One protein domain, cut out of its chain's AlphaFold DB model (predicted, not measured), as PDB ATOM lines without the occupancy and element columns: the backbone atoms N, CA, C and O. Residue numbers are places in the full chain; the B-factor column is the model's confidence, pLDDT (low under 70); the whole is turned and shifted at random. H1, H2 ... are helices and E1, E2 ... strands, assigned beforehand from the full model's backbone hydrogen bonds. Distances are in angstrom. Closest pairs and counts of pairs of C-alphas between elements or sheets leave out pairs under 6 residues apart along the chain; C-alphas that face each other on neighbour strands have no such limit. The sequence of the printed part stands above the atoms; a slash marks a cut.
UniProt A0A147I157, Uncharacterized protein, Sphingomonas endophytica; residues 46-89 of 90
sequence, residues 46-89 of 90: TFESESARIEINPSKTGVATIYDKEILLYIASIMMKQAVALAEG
ATOM      1  N   THR A  46     -16.018 -25.553   2.283       80.88
ATOM      2  CA  THR A  46     -15.408 -26.552   1.399       80.88
ATOM      3  C   THR A  46     -14.493 -25.852   0.409       80.88
ATOM      4  O   THR A  46     -14.900 -24.892  -0.241       80.88
ATOM      5  N   PHE A  47     -13.270 -26.353   0.296       75.00
ATOM      6  CA  PHE A  47     -12.291 -25.939  -0.697       75.00
ATOM      7  C   PHE A  47     -11.981 -27.115  -1.602       75.00
ATOM      8  O   PHE A  47     -11.651 -28.195  -1.118       75.00
ATOM      9  N   GLU A  48     -12.073 -26.900  -2.907       72.94
ATOM     10  CA  GLU A  48     -11.743 -27.889  -3.926       72.94
ATOM     11  C   GLU A  48     -10.681 -27.303  -4.859       72.94
ATOM     12  O   GLU A  48     -10.829 -26.190  -5.365       72.94
ATOM     13  N   SER A  49      -9.603 -28.053  -5.070       72.50
ATOM     14  CA  SER A  49      -8.628 -27.852  -6.141       72.50
ATOM     15  C   SER A  49      -8.542 -29.109  -7.002       72.50
ATOM     16  O   SER A  49      -9.110 -30.147  -6.662       72.50
ATOM     17  N   GLU A  50      -7.799 -29.044  -8.107       72.81
ATOM     18  CA  GLU A  50      -7.593 -30.200  -8.994       72.81
ATOM     19  C   GLU A  50      -6.986 -31.419  -8.273       72.81
ATOM     20  O   GLU A  50      -7.180 -32.552  -8.708       72.81
ATOM     21  N   SER A  51      -6.272 -31.205  -7.163       74.31
ATOM     22  CA  SER A  51      -5.551 -32.250  -6.435       74.31
ATOM     23  C   SER A  51      -6.160 -32.630  -5.085       74.31
ATOM     24  O   SER A  51      -5.814 -33.683  -4.552       74.31
ATOM     25  N   ALA A  52      -7.002 -31.783  -4.484       71.50
ATOM     26  CA  ALA A  52      -7.484 -32.004  -3.123       71.50
ATOM     27  C   ALA A  52      -8.828 -31.327  -2.836       71.50
ATOM     28  O   ALA A  52      -9.122 -30.240  -3.326       71.50
ATOM     29  N   ARG A  53      -9.605 -31.952  -1.947       78.75
ATOM     30  CA  ARG A  53     -10.797 -31.363  -1.333       78.75
ATOM     31  C   ARG A  53     -10.618 -31.308   0.177       78.75
ATOM     32  O   ARG A  53     -10.274 -32.312   0.796       78.75
ATOM     33  N   ILE A  54     -10.884 -30.148   0.761       81.19
ATOM     34  CA  ILE A  54     -10.797 -29.896   2.198       81.19
ATOM     35  C   ILE A  54     -12.157 -29.389   2.659       81.19
ATOM     36  O   ILE A  54     -12.648 -28.381   2.160       81.19
ATOM     37  N   GLU A  55     -12.762 -30.082   3.618       84.50
ATOM     38  CA  GLU A  55     -14.013 -29.671   4.249       84.50
ATOM     39  C   GLU A  55     -13.758 -29.318   5.713       84.50
ATOM     40  O   GLU A  55     -13.191 -30.102   6.476       84.50
ATOM     41  N   ILE A  56     -14.176 -28.119   6.100       82.81
ATOM     42  CA  ILE A  56     -13.992 -27.560   7.430       82.81
ATOM     43  C   ILE A  56     -15.364 -27.431   8.063       82.81
ATOM     44  O   ILE A  56     -16.159 -26.562   7.700       82.81
ATOM     45  N   ASN A  57     -15.626 -28.307   9.026       86.56
ATOM     46  CA  ASN A  57     -16.865 -28.293   9.779       86.56
ATOM     47  C   ASN A  57     -16.741 -27.382  11.013       86.56
ATOM     48  O   ASN A  57     -15.749 -27.459  11.744       86.56
ATOM     49  N   PRO A  58     -17.732 -26.511  11.260       86.69
ATOM     50  CA  PRO A  58     -17.726 -25.602  12.390       86.69
ATOM     51  C   PRO A  58     -17.855 -26.367  13.704       86.69
ATOM     52  O   PRO A  58     -18.582 -27.355  13.820       86.69
ATOM     53  N   SER A  59     -17.174 -25.860  14.726       86.56
ATOM     54  CA  SER A  59     -17.362 -26.313  16.102       86.56
ATOM     55  C   SER A  59     -18.568 -25.610  16.751       86.56
ATOM     56  O   SER A  59     -19.306 -24.873  16.098       86.56
ATOM     57  N   LYS A  60     -18.745 -25.757  18.073       88.06
ATOM     58  CA  LYS A  60     -19.763 -25.008  18.839       88.06
ATOM     59  C   LYS A  60     -19.606 -23.484  18.734       88.06
ATOM     60  O   LYS A  60     -20.573 -22.765  18.956       88.06
ATOM     61  N   THR A  61     -18.399 -23.005  18.437       85.19
ATOM     62  CA  THR A  61     -18.061 -21.578  18.322       85.19
ATOM     63  C   THR A  61     -17.828 -21.136  16.878       85.19
ATOM     64  O   THR A  61     -17.417 -20.003  16.651       85.19
ATOM     65  N   GLY A  62     -18.091 -22.013  15.906       86.50
ATOM     66  CA  GLY A  62     -17.867 -21.760  14.488       86.50
ATOM     67  C   GLY A  62     -16.506 -22.230  13.981       86.50
ATOM     68  O   GLY A  62     -15.762 -22.929  14.681       86.50
ATOM     69  N   VAL A  63     -16.229 -21.883  12.727       85.88
ATOM     70  CA  VAL A  63     -14.937 -22.062  12.053       85.88
ATOM     71  C   VAL A  63     -13.947 -21.003  12.543       85.88
ATOM     72  O   VAL A  63     -14.333 -19.861  12.801       85.88
ATOM     73  N   ALA A  64     -12.670 -21.380  12.654       83.00
ATOM     74  CA  ALA A  64     -11.594 -20.450  12.978       83.00
ATOM     75  C   ALA A  64     -11.543 -19.308  11.955       83.00
ATOM     76  O   ALA A  64     -11.656 -19.524  10.746       83.00
ATOM     77  N   THR A  65     -11.369 -18.085  12.433       82.56
ATOM     78  CA  THR A  65     -11.341 -16.892  11.588       82.56
ATOM     79  C   THR A  65      -9.911 -16.485  11.263       82.56
ATOM     80  O   THR A  65      -8.952 -16.928  11.894       82.56
ATOM     81  N   ILE A  66      -9.747 -15.574  10.303       79.31
ATOM     82  CA  ILE A  66      -8.427 -15.026   9.953       79.31
ATOM     83  C   ILE A  66      -7.754 -14.297  11.131       79.31
ATOM     84  O   ILE A  66      -6.544 -14.083  11.114       79.31
ATOM     85  N   TYR A  67      -8.520 -13.934  12.160       77.94
ATOM     86  CA  TYR A  67      -8.014 -13.307  13.379       77.94
ATOM     87  C   TYR A  67      -7.345 -14.309  14.328       77.94
ATOM     88  O   TYR A  67      -6.490 -13.914  15.114       77.94
ATOM     89  N   ASP A  68      -7.658 -15.600  14.204       73.81
ATOM     90  CA  ASP A  68      -7.055 -16.673  15.004       73.81
ATOM     91  C   ASP A  68      -5.712 -17.157  14.421       73.81
ATOM     92  O   ASP A  68      -4.986 -17.921  15.065       73.81
ATOM     93  N   LYS A  69      -5.356 -16.711  13.204       75.62
ATOM     94  CA  LYS A  69      -4.229 -17.249  12.424       75.62
ATOM     95  C   LYS A  69      -2.890 -17.181  13.160       75.62
ATOM     96  O   LYS A  69      -2.100 -18.111  13.061       75.62
ATOM     97  N   GLU A  70      -2.626 -16.098  13.893       73.94
ATOM     98  CA  GLU A  70      -1.325 -15.878  14.540       73.94
ATOM     99  C   GLU A  70      -1.143 -16.811  15.739       73.94
ATOM    100  O   GLU A  70      -0.084 -17.415  15.904       73.94
ATOM    101  N   ILE A  71      -2.204 -17.000  16.529       76.06
ATOM    102  CA  ILE A  71      -2.209 -17.913  17.676       76.06
ATOM    103  C   ILE A  71      -2.060 -19.359  17.195       76.06
ATOM    104  O   ILE A  71      -1.265 -20.117  17.749       76.06
ATOM    105  N   LEU A  72      -2.788 -19.746  16.146       73.38
ATOM    106  CA  LEU A  72      -2.710 -21.099  15.594       73.38
ATOM    107  C   LEU A  72      -1.354 -21.387  14.951       73.38
ATOM    108  O   LEU A  72      -0.800 -22.463  15.170       73.38
ATOM    109  N   LEU A  73      -0.787 -20.423  14.223       73.69
ATOM    110  CA  LEU A  73       0.552 -20.553  13.652       73.69
ATOM    111  C   LEU A  73       1.616 -20.684  14.750       73.69
ATOM    112  O   LEU A  73       2.511 -21.524  14.650       73.69
ATOM    113  N   TYR A  74       1.488 -19.914  15.833       75.69
ATOM    114  CA  TYR A  74       2.362 -20.037  16.995       75.69
ATOM    115  C   TYR A  74       2.268 -21.425  17.644       75.69
ATOM    116  O   TYR A  74       3.293 -22.078  17.847       75.69
ATOM    117  N   ILE A  75       1.056 -21.925  17.902       75.75
ATOM    118  CA  ILE A  75       0.852 -23.275  18.450       75.75
ATOM    119  C   ILE A  75       1.459 -24.336  17.522       75.75
ATOM    120  O   ILE A  75       2.212 -25.191  17.988       75.75
ATOM    121  N   ALA A  76       1.206 -24.252  16.213       72.56
ATOM    122  CA  ALA A  76       1.765 -25.176  15.228       72.56
ATOM    123  C   ALA A  76       3.304 -25.168  15.236       72.56
ATOM    124  O   ALA A  76       3.925 -26.228  15.186       72.56
ATOM    125  N   SER A  77       3.930 -23.994  15.378       71.00
ATOM    126  CA  SER A  77       5.391 -23.876  15.483       71.00
ATOM    127  C   SER A  77       5.960 -24.583  16.721       71.00
ATOM    128  O   SER A  77       6.986 -25.259  16.627       71.00
ATOM    129  N   ILE A  78       5.271 -24.501  17.867       78.25
ATOM    130  CA  ILE A  78       5.664 -25.207  19.096       78.25
ATOM    131  C   ILE A  78       5.498 -26.715  18.911       78.25
ATOM    132  O   ILE A  78       6.387 -27.478  19.293       78.25
ATOM    133  N   MET A  79       4.383 -27.143  18.316       76.94
ATOM    134  CA  MET A  79       4.123 -28.555  18.036       76.94
ATOM    135  C   MET A  79       5.185 -29.136  17.102       76.94
ATOM    136  O   MET A  79       5.708 -30.209  17.378       76.94
ATOM    137  N   MET A  80       5.561 -28.409  16.047       74.19
ATOM    138  CA  MET A  80       6.612 -28.837  15.126       74.19
ATOM    139  C   MET A  80       7.971 -28.908  15.820       74.19
ATOM    140  O   MET A  80       8.675 -29.904  15.680       74.19
ATOM    141  N   LYS A  81       8.313 -27.911  16.642       74.44
ATOM    142  CA  LYS A  81       9.538 -27.941  17.450       74.44
ATOM    143  C   LYS A  81       9.592 -29.170  18.367       74.44
ATOM    144  O   LYS A  81      10.647 -29.786  18.490       74.44
ATOM    145  N   GLN A  82       8.475 -29.539  18.997       76.94
ATOM    146  CA  GLN A  82       8.400 -30.752  19.821       76.94
ATOM    147  C   GLN A  82       8.463 -32.033  18.986       76.94
ATOM    148  O   GLN A  82       9.167 -32.962  19.369       76.94
ATOM    149  N   ALA A  83       7.775 -32.089  17.846       75.00
ATOM    150  CA  ALA A  83       7.797 -33.248  16.957       75.00
ATOM    151  C   ALA A  83       9.208 -33.526  16.412       75.00
ATOM    152  O   ALA A  83       9.643 -34.674  16.402       75.00
ATOM    153  N   VAL A  84       9.944 -32.478  16.032       74.25
ATOM    154  CA  VAL A  84      11.348 -32.583  15.610       74.25
ATOM    155  C   VAL A  84      12.226 -33.070  16.764       74.25
ATOM    156  O   VAL A  84      12.997 -34.005  16.581       74.25
ATOM    157  N   ALA A  85      12.053 -32.529  17.974       69.25
ATOM    158  CA  ALA A  85      12.809 -32.979  19.146       69.25
ATOM    159  C   ALA A  85      12.563 -34.461  19.502       69.25
ATOM    160  O   ALA A  85      13.470 -35.135  19.985       69.25
ATOM    161  N   LEU A  86      11.357 -34.982  19.252       71.75
ATOM    162  CA  LEU A  86      11.044 -36.408  19.415       71.75
ATOM    163  C   LEU A  86      11.683 -37.279  18.320       71.75
ATOM    164  O   LEU A  86      12.045 -38.418  18.598       71.75
ATOM    165  N   ALA A  87      11.835 -36.752  17.101       67.19
ATOM    166  CA  ALA A  87      12.468 -37.454  15.985       67.19
ATOM    167  C   ALA A  87      14.004 -37.497  16.088       67.19
ATOM    168  O   ALA A  87      14.610 -38.462  15.641       67.19
ATOM    169  N   GLU A  88      14.631 -36.485  16.696       67.00
ATOM    170  CA  GLU A  88      16.086 -36.440  16.935       67.00
ATOM    171  C   GLU A  88      16.524 -37.212  18.196       67.00
ATOM    172  O   GLU A  88      17.714 -37.429  18.415       67.00
ATOM    173  N   GLY A  89      15.567 -37.630  19.031       59.41
ATOM    174  CA  GLY A  89      15.790 -38.419  20.245       59.41
ATOM    175  C   GLY A  89      15.642 -39.939  20.078       59.41
ATOM    176  O   GLY A  89      15.517 -40.625  21.093       59.41
TER     177      GLY A  89
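This is residues 46 to 89 of the 90 residues of an uncharacterized protein of Sphingomonas endophytica (UniProt A0A147I157). A small hairpin of two short strands, E1 and E2, stands at one end of an open, drawn-out shape, and one long helix, H1, reaches away from it to the other end. Between them the chain loops through residues 57 to 68, and residues 73 to 89, of which 73 to 87 belong to H1, stick out free. The printed part has 44 residues, with two named strands and one named helix in the order E1, E2, H1; the sheet is E1 - E2, antiparallel, and the class is mixed, helices and strands. The whole is extended, with a radius of gyration of the C-alphas of 14.7 A and spans of 38 by 28 by 17 A.

E1 is residues 46 to 48, beginning at C-alpha 46 at (-15.408, -26.552, 1.399). E2 is residues 53 to 56, 10.1 A from first to last C-alpha. H1 is residues 69 to 87, 26.5 A long between its first and last C-alphas, from C-alpha 69 at (-4.229, -17.249, 12.424) to C-alpha 87 at (12.468, -37.454, 15.985).

E1 and E2 form a hairpin, antiparallel at 166 degrees between their directions. C-alphas 46 and 55 face each other at 4.4 A. N 47 and O 54 are within hydrogen-bond range at 2.8 A, and so are N 54 and O 47, at 2.8 A. E1 and H1 are apart. In H1 every O i to N i+4 pair is within hydrogen-bond range.

The two C-alphas farthest apart are those of Thr 46 and Gly 89, 38.3 A. The printed part has no cut. The link from E1 to E2 is tight, with 4 residues; that from E2 to H1 is long, with 12. The mean pLDDT of the printed part is 76.9, and residues 85 and 87 to 89 are under 70.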